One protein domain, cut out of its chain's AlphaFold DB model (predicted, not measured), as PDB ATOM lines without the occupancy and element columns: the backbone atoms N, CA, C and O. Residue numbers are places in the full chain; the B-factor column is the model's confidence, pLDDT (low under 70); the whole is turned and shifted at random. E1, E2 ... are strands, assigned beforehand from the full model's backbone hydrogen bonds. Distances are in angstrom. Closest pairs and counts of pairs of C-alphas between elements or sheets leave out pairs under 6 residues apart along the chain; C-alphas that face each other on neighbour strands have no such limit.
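AT A GLANCE: This is residues 729 to 773 of the 1017 residues of an uncharacterized protein of Stomoxys calcitrans (UniProt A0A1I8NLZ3). One long twisted hairpin of two strands, E1 and E2, makes a rod, with a loop at one end and a tail, residues 763 to 773, at the other. The printed part has 45 residues, no named helix and two named strands, E1 then E2, in one antiparallel sheet; the class is all strand, with under half of the residues in named elements. The whole is extended, with a radius of gyration of the C-alphas of 15.9 A and spans of 46 by 20 by 10 A.

IN THESE COORDINATES: E1, residues 732 to 742, begins at C-alpha 732 (-29.637, -2.507, 0.383) and is 29.1 A long. E2, residues 752 to 762, is 30.2 A long and ends at C-alpha 762 (-30.921, -6.450, 2.261).

HOW THE PARTS SIT: E1 and E2 form a hairpin, antiparallel at 159 degrees between their directions. C-alphas 734 and 760 face each other at 3.9 A. N 733 and O 761, 2.9 A, and N 753 and O 741, 2.8 A, are within hydrogen-bond range. E1 bends by 53 degrees at residue 738.

THE WHOLE: The C-alphas farthest apart, of Ile 747 and Pro 769, are 47.5 A apart. The printed part has no cut, and the link from E1 to E2, 9 residues, is short. Mean pLDDT of the printed part is 81.3; residues 729 to 730, 767 and 769 to 773 are under 70.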
ATOM      1  N   ASN A 729     -23.206  -9.040  -1.264       54.09
ATOM      2  CA  ASN A 729     -23.788  -9.135   0.075       54.09
ATOM      3  C   ASN A 729     -23.391  -7.909   0.916       54.09
ATOM      4  O   ASN A 729     -22.211  -7.712   1.201       54.09
ATOM      5  N   GLY A 730     -24.386  -7.114   1.317       67.31
ATOM      6  CA  GLY A 730     -24.213  -5.858   2.058       67.31
ATOM      7  C   GLY A 730     -24.894  -4.652   1.401       67.31
ATOM      8  O   GLY A 730     -25.125  -3.654   2.074       67.31
ATOM      9  N   GLU A 731     -25.261  -4.743   0.119       85.00
ATOM     10  CA  GLU A 731     -26.082  -3.724  -0.546       85.00
ATOM     11  C   GLU A 731     -27.541  -3.777  -0.039       85.00
ATOM     12  O   GLU A 731     -28.053  -4.846   0.309       85.00
ATOM     13  N   ILE A 732     -28.216  -2.625   0.018       85.06
ATOM     14  CA  ILE A 732     -29.637  -2.507   0.383       85.06
ATOM     15  C   ILE A 732     -30.407  -2.120  -0.879       85.06
ATOM     16  O   ILE A 732     -30.055  -1.148  -1.544       85.06
ATOM     17  N   VAL A 733     -31.458  -2.872  -1.206       90.50
ATOM     18  CA  VAL A 733     -32.297  -2.633  -2.384       90.50
ATOM     19  C   VAL A 733     -33.665  -2.141  -1.934       90.50
ATOM     20  O   VAL A 733     -34.385  -2.838  -1.218       90.50
ATOM     21  N   CYS A 734     -34.010  -0.930  -2.360       91.69
ATOM     22  CA  CYS A 734     -35.279  -0.283  -2.062       91.69
ATOM     23  C   CYS A 734     -36.234  -0.364  -3.255       91.69
ATOM     24  O   CYS A 734     -35.841  -0.165  -4.406       91.69
ATOM     25  N   PHE A 735     -37.500  -0.660  -2.968       92.25
ATOM     26  CA  PHE A 735     -38.579  -0.736  -3.943       92.25
ATOM     27  C   PHE A 735     -39.666   0.268  -3.578       92.25
ATOM     28  O   PHE A 735     -40.130   0.314  -2.438       92.25
ATOM     29  N   LYS A 736     -40.121   1.038  -4.566       88.56
ATOM     30  CA  LYS A 736     -41.324   1.857  -4.436       88.56
ATOM     31  C   LYS A 736     -42.554   0.971  -4.591       88.56
ATOM     32  O   LYS A 736     -42.780   0.397  -5.655       88.56
ATOM     33  N   VAL A 737     -43.333   0.858  -3.523       93.69
ATOM     34  CA  VAL A 737     -44.610   0.148  -3.487       93.69
ATOM     35  C   VAL A 737     -45.742   1.148  -3.313       93.69
ATOM     36  O   VAL A 737     -45.612   2.144  -2.602       93.69
ATOM     37  N   LYS A 738     -46.870   0.882  -3.963       89.69
ATOM     38  CA  LYS A 738     -48.084   1.671  -3.787       89.69
ATOM     39  C   LYS A 738     -49.008   0.982  -2.795       89.69
ATOM     40  O   LYS A 738     -49.303  -0.201  -2.949       89.69
ATOM     41  N   LEU A 739     -49.453   1.722  -1.787       90.94
ATOM     42  CA  LEU A 739     -50.287   1.235  -0.695       90.94
ATOM     43  C   LEU A 739     -51.548   2.095  -0.597       90.94
ATOM     44  O   LEU A 739     -51.480   3.315  -0.713       90.94
ATOM     45  N   ASN A 740     -52.700   1.462  -0.382       88.44
ATOM     46  CA  ASN A 740     -53.955   2.174  -0.160       88.44
ATOM     47  C   ASN A 740     -54.104   2.460   1.334       88.44
ATOM     48  O   ASN A 740     -54.376   1.545   2.110       88.44
ATOM     49  N   GLU A 741     -53.940   3.719   1.728       93.88
ATOM     50  CA  GLU A 741     -54.059   4.163   3.120       93.88
ATOM     51  C   GLU A 741     -55.333   4.997   3.289       93.88
ATOM     52  O   GLU A 741     -55.775   5.658   2.350       93.88
ATOM     53  N   THR A 742     -55.971   4.964   4.460       91.88
ATOM     54  CA  THR A 742     -57.141   5.818   4.735       91.88
ATOM     55  C   THR A 742     -56.717   7.287   4.747       91.88
ATOM     56  O   THR A 742     -55.750   7.635   5.423       91.88
ATOM     57  N   ASP A 743     -57.429   8.158   4.025       93.06
ATOM     58  CA  ASP A 743     -57.140   9.597   4.026       93.06
ATOM     59  C   ASP A 743     -57.400  10.178   5.429       93.06
ATOM     60  O   ASP A 743     -58.557  10.199   5.862       93.06
ATOM     61  N   PRO A 744     -56.380  10.706   6.139       79.50
ATOM     62  CA  PRO A 744     -56.544  11.269   7.481       79.50
ATOM     63  C   PRO A 744     -57.402  12.548   7.517       79.50
ATOM     64  O   PRO A 744     -57.650  13.088   8.594       79.50
ATOM     65  N   LYS A 745     -57.846  13.062   6.362       85.06
ATOM     66  CA  LYS A 745     -58.809  14.169   6.249       85.06
ATOM     67  C   LYS A 745     -60.245  13.699   6.023       85.06
ATOM     68  O   LYS A 745     -61.150  14.534   6.071       85.06
ATOM     69  N   SER A 746     -60.476  12.410   5.764       89.81
ATOM     70  CA  SER A 746     -61.821  11.909   5.499       89.81
ATOM     71  C   SER A 746     -62.563  11.587   6.794       89.81
ATOM     72  O   SER A 746     -62.191  10.697   7.552       89.81
ATOM     73  N   ILE A 747     -63.637  12.338   7.042       80.31
ATOM     74  CA  ILE A 747     -64.396  12.356   8.305       80.31
ATOM     75  C   ILE A 747     -65.081  11.004   8.603       80.31
ATOM     76  O   ILE A 747     -65.472  10.747   9.740       80.31
ATOM     77  N   ASP A 748     -65.227  10.137   7.599       87.00
ATOM     78  CA  ASP A 748     -65.926   8.853   7.687       87.00
ATOM     79  C   ASP A 748     -65.002   7.616   7.681       87.00
ATOM     80  O   ASP A 748     -65.496   6.495   7.801       87.00
ATOM     81  N   ASN A 749     -63.681   7.802   7.545       78.31
ATOM     82  CA  ASN A 749     -62.677   6.750   7.329       78.31
ATOM     83  C   ASN A 749     -62.922   5.825   6.108       78.31
ATOM     84  O   ASN A 749     -62.257   4.793   5.994       78.31
ATOM     85  N   THR A 750     -63.838   6.147   5.181       83.50
ATOM     86  CA  THR A 750     -64.139   5.292   4.011       83.50
ATOM     87  C   THR A 750     -63.263   5.597   2.799       83.50
ATOM     88  O   THR A 750     -63.074   4.742   1.934       83.50
ATOM     89  N   THR A 751     -62.719   6.813   2.722       90.12
ATOM     90  CA  THR A 751     -61.873   7.241   1.602       90.12
ATOM     91  C   THR A 751     -60.455   6.705   1.765       90.12
ATOM     92  O   THR A 751     -59.766   7.052   2.724       90.12
ATOM     93  N   THR A 752     -59.996   5.905   0.805       92.19
ATOM     94  CA  THR A 752     -58.585   5.527   0.671       92.19
ATOM     95  C   THR A 752     -57.876   6.388  -0.372       92.19
ATOM     96  O   THR A 752     -58.470   6.829  -1.356       92.19
ATOM     97  N   ILE A 753     -56.584   6.614  -0.151       93.44
ATOM     98  CA  ILE A 753     -55.654   7.290  -1.053       93.44
ATOM     99  C   ILE A 753     -54.484   6.359  -1.375       93.44
ATOM    100  O   ILE A 753     -54.006   5.617  -0.518       93.44
ATOM    101  N   GLU A 754     -54.026   6.397  -2.624       93.56
ATOM    102  CA  GLU A 754     -52.873   5.623  -3.081       93.56
ATOM    103  C   GLU A 754     -51.582   6.375  -2.707       93.56
ATOM    104  O   GLU A 754     -51.288   7.440  -3.255       93.56
ATOM    105  N   VAL A 755     -50.822   5.839  -1.752       93.19
ATOM    106  CA  VAL A 755     -49.568   6.408  -1.239       93.19
ATOM    107  C   VAL A 755     -48.392   5.576  -1.750       93.19
ATOM    108  O   VAL A 755     -48.337   4.365  -1.540       93.19
ATOM    109  N   GLU A 756     -47.429   6.216  -2.413       93.06
ATOM    110  CA  GLU A 756     -46.160   5.578  -2.782       93.06
ATOM    111  C   GLU A 756     -45.211   5.602  -1.572       93.06
ATOM    112  O   GLU A 756     -44.848   6.674  -1.086       93.06
ATOM    113  N   LYS A 757     -44.817   4.424  -1.077       91.75
ATOM    114  CA  LYS A 757     -43.830   4.252  -0.001       91.75
ATOM    115  C   LYS A 757     -42.636   3.454  -0.499       91.75
ATOM    116  O   LYS A 757     -42.766   2.575  -1.346       91.75
ATOM    117  N   GLU A 758     -41.466   3.758   0.039       93.75
ATOM    118  CA  GLU A 758     -40.225   3.065  -0.290       93.75
ATOM    119  C   GLU A 758     -39.909   2.028   0.793       93.75
ATOM    120  O   GLU A 758     -39.850   2.355   1.978       93.75
ATOM    121  N   VAL A 759     -39.766   0.764   0.391       91.69
ATOM    122  CA  VAL A 759     -39.509  -0.372   1.285       91.69
ATOM    123  C   VAL A 759     -38.185  -1.014   0.894       91.69
ATOM    124  O   VAL A 759     -37.994  -1.423  -0.252       91.69
ATOM    125  N   CYS A 760     -37.263  -1.084   1.851       91.50
ATOM    126  CA  CYS A 760     -35.881  -1.496   1.634       91.50
ATOM    127  C   CYS A 760     -35.589  -2.863   2.257       91.50
ATOM    128  O   CYS A 760     -35.898  -3.096   3.425       91.50
ATOM    129  N   TYR A 761     -34.935  -3.740   1.493       91.25
ATOM    130  CA  TYR A 761     -34.508  -5.070   1.928       91.25
ATOM    131  C   TYR A 761     -32.998  -5.259   1.704       91.25
ATOM    132  O   TYR A 761     -32.455  -4.742   0.724       91.25
ATOM    133  N   PRO A 762     -32.293  -6.035   2.548       84.38
ATOM    134  CA  PRO A 762     -30.921  -6.450   2.261       84.38
ATOM    135  C   PRO A 762     -30.852  -7.283   0.972       84.38
ATOM    136  O   PRO A 762     -31.633  -8.220   0.795       84.38
ATOM    137  N   ALA A 763     -29.882  -7.009   0.094       79.56
ATOM    138  CA  ALA A 763     -29.716  -7.707  -1.187       79.56
ATOM    139  C   ALA A 763     -29.527  -9.233  -1.050       79.56
ATOM    140  O   ALA A 763     -29.829  -9.985  -1.975       79.56
ATOM    141  N   SER A 764     -29.099  -9.711   0.122       73.69
ATOM    142  CA  SER A 764     -29.015 -11.137   0.453       73.69
ATOM    143  C   SER A 764     -30.358 -11.880   0.365       73.69
ATOM    144  O   SER A 764     -30.349 -13.088   0.135       73.69
ATOM    145  N   PHE A 765     -31.503 -11.193   0.478       76.56
ATOM    146  CA  PHE A 765     -32.821 -11.789   0.209       76.56
ATOM    147  C   PHE A 765     -33.068 -12.031  -1.288       76.56
ATOM    148  O   PHE A 765     -33.680 -13.031  -1.648       76.56
ATOM    149  N   LEU A 766     -32.562 -11.155  -2.163       74.50
ATOM    150  CA  LEU A 766     -32.720 -11.266  -3.621       74.50
ATOM    151  C   LEU A 766     -31.763 -12.294  -4.245       74.50
ATOM    152  O   LEU A 766     -32.016 -12.787  -5.340       74.50
ATOM    153  N   ASN A 767     -30.690 -12.650  -3.535       67.25
ATOM    154  CA  ASN A 767     -29.707 -13.655  -3.949       67.25
ATOM    155  C   ASN A 767     -30.143 -15.118  -3.663       67.25
ATOM    156  O   ASN A 767     -29.335 -16.033  -3.837       67.25
ATOM    157  N   GLN A 768     -31.382 -15.374  -3.217       74.25
ATOM    158  CA  GLN A 768     -31.888 -16.743  -3.021       74.25
ATOM    159  C   GLN A 768     -32.316 -17.388  -4.360       74.25
ATOM    160  O   GLN A 768     -32.999 -16.744  -5.158       74.25
ATOM    161  N   PRO A 769     -31.951 -18.659  -4.628       50.84
ATOM    162  CA  PRO A 769     -31.987 -19.234  -5.979       50.84
ATOM    163  C   PRO A 769     -33.390 -19.452  -6.564       50.84
ATOM    164  O   PRO A 769     -33.523 -19.518  -7.783       50.84
ATOM    165  N   ASP A 770     -34.427 -19.557  -5.730       51.22
ATOM    166  CA  ASP A 770     -35.793 -19.867  -6.177       51.22
ATOM    167  C   ASP A 770     -36.614 -18.633  -6.595       51.22
ATOM    168  O   ASP A 770     -37.716 -18.785  -7.127       51.22
ATOM    169  N   GLY A 771     -36.121 -17.411  -6.348       43.62
ATOM    170  CA  GLY A 771     -36.764 -16.153  -6.770       43.62
ATOM    171  C   GLY A 771     -38.159 -15.876  -6.186       43.62
ATOM    172  O   GLY A 771     -38.822 -14.925  -6.603       43.62
ATOM    173  N   LYS A 772     -38.628 -16.694  -5.239       40.50
ATOM    174  CA  LYS A 772     -39.912 -16.533  -4.554       40.50
ATOM    175  C   LYS A 772     -39.729 -15.755  -3.260       40.50
ATOM    176  O   LYS A 772     -38.886 -16.109  -2.439       40.50
ATOM    177  N   PHE A 773     -40.583 -14.760  -3.043       45.81
ATOM    178  CA  PHE A 773     -40.808 -14.236  -1.701       45.81
ATOM    179  C   PHE A 773     -41.316 -15.374  -0.802       45.81
ATOM    180  O   PHE A 773     -42.163 -16.154  -1.251       45.81
TER     181      PHE A 773